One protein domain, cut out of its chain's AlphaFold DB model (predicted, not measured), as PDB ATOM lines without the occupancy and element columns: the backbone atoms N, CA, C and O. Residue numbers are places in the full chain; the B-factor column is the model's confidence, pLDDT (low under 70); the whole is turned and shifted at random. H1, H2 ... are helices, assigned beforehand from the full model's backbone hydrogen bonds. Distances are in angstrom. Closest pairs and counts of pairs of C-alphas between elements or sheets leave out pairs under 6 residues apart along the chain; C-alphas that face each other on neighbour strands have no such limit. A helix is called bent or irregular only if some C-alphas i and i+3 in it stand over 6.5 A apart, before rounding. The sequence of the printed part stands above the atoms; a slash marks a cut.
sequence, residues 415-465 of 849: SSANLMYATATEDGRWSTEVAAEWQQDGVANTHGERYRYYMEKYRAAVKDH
ATOM      1  N   SER A 415      -3.943 -47.114  14.518       90.50
ATOM      2  CA  SER A 415      -2.605 -47.699  14.680       90.50
ATOM      3  C   SER A 415      -1.539 -46.986  13.848       90.50
ATOM      4  O   SER A 415      -0.358 -47.067  14.174       90.50
ATOM      5  N   SER A 416      -1.918 -46.285  12.776       91.06
ATOM      6  CA  SER A 416      -0.959 -45.530  11.969       91.06
ATOM      7  C   SER A 416      -0.274 -44.421  12.774       91.06
ATOM      8  O   SER A 416       0.927 -44.235  12.615       91.06
ATOM      9  N   ALA A 417      -0.998 -43.716  13.655       94.06
ATOM     10  CA  ALA A 417      -0.408 -42.668  14.495       94.06
ATOM     11  C   ALA A 417       0.585 -43.248  15.504       94.06
ATOM     12  O   ALA A 417       1.701 -42.748  15.619       94.06
ATOM     13  N   ASN A 418       0.198 -44.348  16.151       91.75
ATOM     14  CA  ASN A 418       1.023 -45.097  17.093       91.75
ATOM     15  C   ASN A 418       2.375 -45.475  16.467       91.75
ATOM     16  O   ASN A 418       3.436 -45.158  17.002       91.75
ATOM     17  N   LEU A 419       2.335 -46.107  15.291       90.81
ATOM     18  CA  LEU A 419       3.532 -46.585  14.601       90.81
ATOM     19  C   LEU A 419       4.405 -45.437  14.084       90.81
ATOM     20  O   LEU A 419       5.626 -45.497  14.217       90.81
ATOM     21  N   MET A 420       3.799 -44.383  13.523       93.38
ATOM     22  CA  MET A 420       4.544 -43.204  13.068       93.38
ATOM     23  C   MET A 420       5.246 -42.512  14.238       93.38
ATOM     24  O   MET A 420       6.432 -42.201  14.133       93.38
ATOM     25  N   TYR A 421       4.551 -42.323  15.366       95.75
ATOM     26  CA  TYR A 421       5.153 -41.724  16.552       95.75
ATOM     27  C   TYR A 421       6.305 -42.566  17.090       95.75
ATOM     28  O   TYR A 421       7.415 -42.056  17.208       95.75
ATOM     29  N   ALA A 422       6.081 -43.863  17.315       91.38
ATOM     30  CA  ALA A 422       7.117 -44.773  17.788       91.38
ATOM     31  C   ALA A 422       8.365 -44.777  16.894       91.38
ATOM     32  O   ALA A 422       9.486 -44.810  17.391       91.38
ATOM     33  N   THR A 423       8.194 -44.656  15.578       92.50
ATOM     34  CA  THR A 423       9.310 -44.533  14.622       92.50
ATOM     35  C   THR A 423      10.104 -43.237  14.796       92.50
ATOM     36  O   THR A 423      11.304 -43.204  14.531       92.50
ATOM     37  N   ALA A 424       9.451 -42.158  15.227       95.06
ATOM     38  CA  ALA A 424      10.080 -40.860  15.447       95.06
ATOM     39  C   ALA A 424      10.777 -40.730  16.817       95.06
ATOM     40  O   ALA A 424      11.519 -39.761  17.017       95.06
ATOM     41  N   THR A 425      10.573 -41.682  17.735       93.56
ATOM     42  CA  THR A 425      11.279 -41.755  19.029       93.56
ATOM     43  C   THR A 425      12.754 -42.148  18.866       93.56
ATOM     44  O   THR A 425      13.199 -42.503  17.773       93.56
ATOM     45  N   GLU A 426      13.530 -42.075  19.951       89.69
ATOM     46  CA  GLU A 426      14.956 -42.445  19.962       89.69
ATOM     47  C   GLU A 426      15.192 -43.921  19.648       89.69
ATOM     48  O   GLU A 426      16.057 -44.256  18.834       89.69
ATOM     49  N   ASP A 427      14.366 -44.797  20.213       85.69
ATOM     50  CA  ASP A 427      14.444 -46.231  19.955       85.69
ATOM     51  C   ASP A 427      13.988 -46.578  18.530       85.69
ATOM     52  O   ASP A 427      14.441 -47.562  17.928       85.69
ATOM     53  N   GLY A 428      13.108 -45.746  17.960       85.12
ATOM     54  CA  GLY A 428      12.555 -45.921  16.622       85.12
ATOM     55  C   GLY A 428      11.696 -47.180  16.493       85.12
ATOM     56  O   GLY A 428      11.635 -47.751  15.408       85.12
ATOM     57  N   ARG A 429      11.087 -47.642  17.592       84.06
ATOM     58  CA  ARG A 429      10.217 -48.827  17.671       84.06
ATOM     59  C   ARG A 429       9.124 -48.610  18.712       84.06
ATOM     60  O   ARG A 429       9.257 -47.767  19.591       84.06
ATOM     61  N   TRP A 430       8.041 -49.376  18.607       84.50
ATOM     62  CA  TRP A 430       6.982 -49.366  19.616       84.50
ATOM     63  C   TRP A 430       7.514 -49.977  20.916       84.50
ATOM     64  O   TRP A 430       8.028 -51.098  20.887       84.50
ATOM     65  N   SER A 431       7.412 -49.245  22.027       81.00
ATOM     66  CA  SER A 431       7.845 -49.694  23.350       81.00
ATOM     67  C   SER A 431       6.730 -49.559  24.384       81.00
ATOM     68  O   SER A 431       5.681 -48.951  24.147       81.00
ATOM     69  N   THR A 432       6.970 -50.170  25.534       73.88
ATOM     70  CA  THR A 432       6.082 -50.195  26.690       73.88
ATOM     71  C   THR A 432       5.915 -48.807  27.301       73.88
ATOM     72  O   THR A 432       4.810 -48.426  27.682       73.88
ATOM     73  N   GLU A 433       6.990 -48.024  27.292       81.31
ATOM     74  CA  GLU A 433       7.037 -46.632  27.735       81.31
ATOM     75  C   GLU A 433       6.202 -45.763  26.796       81.31
ATOM     76  O   GLU A 433       5.269 -45.105  27.251       81.31
ATOM     77  N   VAL A 434       6.447 -45.862  25.481       87.56
ATOM     78  CA  VAL A 434       5.714 -45.108  24.447       87.56
ATOM     79  C   VAL A 434       4.210 -45.377  24.523       87.56
ATOM     80  O   VAL A 434       3.400 -44.459  24.399       87.56
ATOM     81  N   ALA A 435       3.819 -46.633  24.754       85.75
ATOM     82  CA  ALA A 435       2.416 -47.024  24.873       85.75
ATOM     83  C   ALA A 435       1.715 -46.442  26.117       85.75
ATOM     84  O   ALA A 435       0.486 -46.307  26.103       85.75
ATOM     85  N   ALA A 436       2.469 -46.122  27.174       84.62
ATOM     86  CA  ALA A 436       1.961 -45.613  28.447       84.62
ATOM     87  C   ALA A 436       1.936 -44.074  28.525       84.62
ATOM     88  O   ALA A 436       1.214 -43.531  29.362       84.62
ATOM     89  N   GLU A 437       2.665 -43.362  27.658       92.00
ATOM     90  CA  GLU A 437       2.808 -41.898  27.740       92.00
ATOM     91  C   GLU A 437       1.469 -41.148  27.747       92.00
ATOM     92  O   GLU A 437       1.271 -40.246  28.554       92.00
ATOM     93  N   TRP A 438       0.506 -41.537  26.905       93.81
ATOM     94  CA  TRP A 438      -0.795 -40.854  26.858       93.81
ATOM     95  C   TRP A 438      -1.566 -40.961  28.182       93.81
ATOM     96  O   TRP A 438      -2.293 -40.037  28.538       93.81
ATOM     97  N   GLN A 439      -1.404 -42.068  28.917       89.69
ATOM     98  CA  GLN A 439      -2.013 -42.238  30.239       89.69
ATOM     99  C   GLN A 439      -1.318 -41.351  31.266       89.69
ATOM    100  O   GLN A 439      -1.986 -40.723  32.083       89.69
ATOM    101  N   GLN A 440       0.014 -41.288  31.207       90.06
ATOM    102  CA  GLN A 440       0.828 -40.450  32.090       90.06
ATOM    103  C   GLN A 440       0.527 -38.961  31.883       90.06
ATOM    104  O   GLN A 440       0.459 -38.211  32.854       90.06
ATOM    105  N   ASP A 441       0.250 -38.565  30.640       95.31
ATOM    106  CA  ASP A 441      -0.139 -37.206  30.258       95.31
ATOM    107  C   ASP A 441      -1.643 -36.922  30.492       95.31
ATOM    108  O   ASP A 441      -2.135 -35.849  30.144       95.31
ATOM    109  N   GLY A 442      -2.396 -37.867  31.074       93.88
ATOM    110  CA  GLY A 442      -3.804 -37.682  31.440       93.88
ATOM    111  C   GLY A 442      -4.773 -37.576  30.254       93.88
ATOM    112  O   GLY A 442      -5.861 -37.020  30.399       93.88
ATOM    113  N   VAL A 443      -4.401 -38.087  29.077       93.88
ATOM    114  CA  VAL A 443      -5.261 -38.107  27.882       93.88
ATOM    115  C   VAL A 443      -6.378 -39.136  28.080       93.88
ATOM    116  O   VAL A 443      -6.119 -40.233  28.578       93.88
ATOM    117  N   ALA A 444      -7.623 -38.844  27.686       90.75
ATOM    118  CA  ALA A 444      -8.689 -39.822  27.879       90.75
ATOM    119  C   ALA A 444      -8.494 -41.036  26.958       90.75
ATOM    120  O   ALA A 444      -7.993 -40.948  25.832       90.75
ATOM    121  N   ASN A 445      -8.945 -42.201  27.429       86.62
ATOM    122  CA  ASN A 445      -8.798 -43.476  26.726       86.62
ATOM    123  C   ASN A 445      -9.794 -43.641  25.564       86.62
ATOM    124  O   ASN A 445     -10.479 -44.654  25.440       86.62
ATOM    125  N   THR A 446      -9.901 -42.638  24.696       90.94
ATOM    126  CA  THR A 446     -10.693 -42.720  23.468       90.94
ATOM    127  C   THR A 446      -9.774 -42.937  22.270       90.94
ATOM    128  O   THR A 446      -8.604 -42.547  22.258       90.94
ATOM    129  N   HIS A 447     -10.276 -43.592  21.222       91.50
ATOM    130  CA  HIS A 447      -9.506 -43.781  19.987       91.50
ATOM    131  C   HIS A 447      -9.102 -42.452  19.336       91.50
ATOM    132  O   HIS A 447      -7.980 -42.326  18.848       91.50
ATOM    133  N   GLY A 448      -9.997 -41.463  19.358       94.81
ATOM    134  CA  GLY A 448      -9.766 -40.148  18.766       94.81
ATOM    135  C   GLY A 448      -8.719 -39.319  19.499       94.81
ATOM    136  O   GLY A 448      -7.870 -38.701  18.859       94.81
ATOM    137  N   GLU A 449      -8.762 -39.300  20.832       95.81
ATOM    138  CA  GLU A 449      -7.798 -38.544  21.637       95.81
ATOM    139  C   GLU A 449      -6.404 -39.150  21.571       95.81
ATOM    140  O   GLU A 449      -5.459 -38.428  21.261       95.81
ATOM    141  N   ARG A 450      -6.280 -40.475  21.723       94.38
ATOM    142  CA  ARG A 450      -4.992 -41.166  21.567       94.38
ATOM    143  C   ARG A 450      -4.390 -40.945  20.181       94.38
ATOM    144  O   ARG A 450      -3.205 -40.646  20.064       94.38
ATOM    145  N   TYR A 451      -5.201 -41.026  19.123       96.44
ATOM    146  CA  TYR A 451      -4.736 -40.742  17.763       96.44
ATOM    147  C   TYR A 451      -4.207 -39.310  17.619       96.44
ATOM    148  O   TYR A 451      -3.128 -39.109  17.062       96.44
ATOM    149  N   ARG A 452      -4.953 -38.310  18.114       97.38
ATOM    150  CA  ARG A 452      -4.535 -36.899  18.068       97.38
ATOM    151  C   ARG A 452      -3.241 -36.674  18.844       97.38
ATOM    152  O   ARG A 452      -2.324 -36.079  18.285       97.38
ATOM    153  N   TYR A 453      -3.160 -37.216  20.056       97.69
ATOM    154  CA  TYR A 453      -1.982 -37.156  20.915       97.69
ATOM    155  C   TYR A 453      -0.731 -37.699  20.211       97.69
ATOM    156  O   TYR A 453       0.252 -36.978  20.042       97.69
ATOM    157  N   TYR A 454      -0.784 -38.932  19.697       96.75
ATOM    158  CA  TYR A 454       0.366 -39.525  19.016       96.75
ATOM    159  C   TYR A 454       0.717 -38.804  17.712       96.75
ATOM    160  O   TYR A 454       1.893 -38.668  17.389       96.75
ATOM    161  N   MET A 455      -0.267 -38.289  16.967       97.62
ATOM    162  CA  MET A 455       0.013 -37.477  15.778       97.62
ATOM    163  C   MET A 455       0.696 -36.149  16.113       97.62
ATOM    164  O   MET A 455       1.531 -35.687  15.334       97.62
ATOM    165  N   GLU A 456       0.341 -35.520  17.228       97.81
ATOM    166  CA  GLU A 456       0.985 -34.299  17.708       97.81
ATOM    167  C   GLU A 456       2.426 -34.573  18.140       97.81
ATOM    168  O   GLU A 456       3.347 -33.945  17.614       97.81
ATOM    169  N   LYS A 457       2.631 -35.589  18.987       97.75
ATOM    170  CA  LYS A 457       3.960 -36.035  19.425       97.75
ATOM    171  C   LYS A 457       4.841 -36.467  18.247       97.75
ATOM    172  O   LYS A 457       6.008 -36.095  18.189       97.75
ATOM    173  N   TYR A 458       4.280 -37.164  17.255       97.25
ATOM    174  CA  TYR A 458       4.966 -37.498  16.000       97.25
ATOM    175  C   TYR A 458       5.431 -36.249  15.248       97.25
ATOM    176  O   TYR A 458       6.596 -36.157  14.868       97.25
ATOM    177  N   ARG A 459       4.541 -35.270  15.036       97.94
ATOM    178  CA  ARG A 459       4.893 -34.028  14.331       97.94
ATOM    179  C   ARG A 459       5.973 -33.248  15.070       97.94
ATOM    180  O   ARG A 459       6.875 -32.746  14.408       97.94
ATOM    181  N   ALA A 460       5.890 -33.162  16.398       97.88
ATOM    182  CA  ALA A 460       6.911 -32.528  17.226       97.88
ATOM    183  C   ALA A 460       8.259 -33.251  17.080       97.88
ATOM    184  O   ALA A 460       9.226 -32.648  16.631       97.88
ATOM    185  N   ALA A 461       8.292 -34.572  17.290       96.62
ATOM    186  CA  ALA A 461       9.513 -35.369  17.182       96.62
ATOM    187  C   ALA A 461      10.183 -35.277  15.796       96.62
ATOM    188  O   ALA A 461      11.407 -35.180  15.703       96.62
ATOM    189  N   VAL A 462       9.399 -35.273  14.710       96.94
ATOM    190  CA  VAL A 462       9.924 -35.100  13.343       96.94
ATOM    191  C   VAL A 462      10.393 -33.668  13.088       96.94
ATOM    192  O   VAL A 462      11.388 -33.481  12.393       96.94
ATOM    193  N   LYS A 463       9.698 -32.659  13.625       97.38
ATOM    194  CA  LYS A 463      10.089 -31.250  13.498       97.38
ATOM    195  C   LYS A 463      11.401 -30.969  14.231       97.38
ATOM    196  O   LYS A 463      12.252 -30.277  13.678       97.38
ATOM    197  N   ASP A 464      11.563 -31.523  15.426       97.81
ATOM    198  CA  ASP A 464      12.730 -31.296  16.278       97.81
ATOM    199  C   ASP A 464      13.952 -32.085  15.778       97.81
ATOM    200  O   ASP A 464      15.083 -31.599  15.840       97.81
ATOM    201  N   HIS A 465      13.734 -33.278  15.205       96.75
ATOM    202  CA  HIS A 465      14.808 -34.166  14.741       96.75
ATOM    203  C   HIS A 465      14.539 -34.813  13.362       96.75
ATOM    204  O   HIS A 465      14.525 -36.046  13.241       96.75
TER     205      HIS A 465
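AT A GLANCE: This is residues 415 to 465 of the 849 residues of an uncharacterized protein of Roseimicrobium gellanilyticum (UniProt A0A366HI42). Two helices, short H1 and long H3, lie side by side, and H2 sits over the pair, turned steeply across it and more loosely placed. The printed part has 51 residues with three named helices, H1, H2, H3 along the chain, and is all helix. It is compact, with a radius of gyration of the C-alphas of 10.1 A and spans of 27 by 20 by 18 A.

HOW THE PARTS SIT: Start with H1, residues 415 to 424: it touches H3, residues 447 to 464, the same way at a shallow tilt of 23 degrees, closest at the C-alphas of Tyr 421 and Tyr 458, 4.3 A apart. H2, residues 432 to 440, is close but not clearly touching H1, closest at C-alphas 422 and 434, 6.8 A. It is likewise close but not clearly touching H3, closest at C-alphas 438 and 450, 6.8 A. In H1 and H3 every O i to N i+4 pair is within hydrogen-bond range; in H2, 3 of 5.

IN THESE COORDINATES: Find C-alpha 415 at (-2.605, -47.699, 14.680); H1 runs 14.4 A from there. H2 spans 12.3 A and is irregular, C-alphas 435 and 438 being 7.2 A apart. H3 runs 25.8 A to C-alpha 464 at (12.730, -31.296, 16.278).

THE WHOLE: The farthest C-alphas, of Thr 446 and His 465, are 28.3 A apart. The printed part has no cut, both links are short, and no printed residue is under 70 in pLDDT.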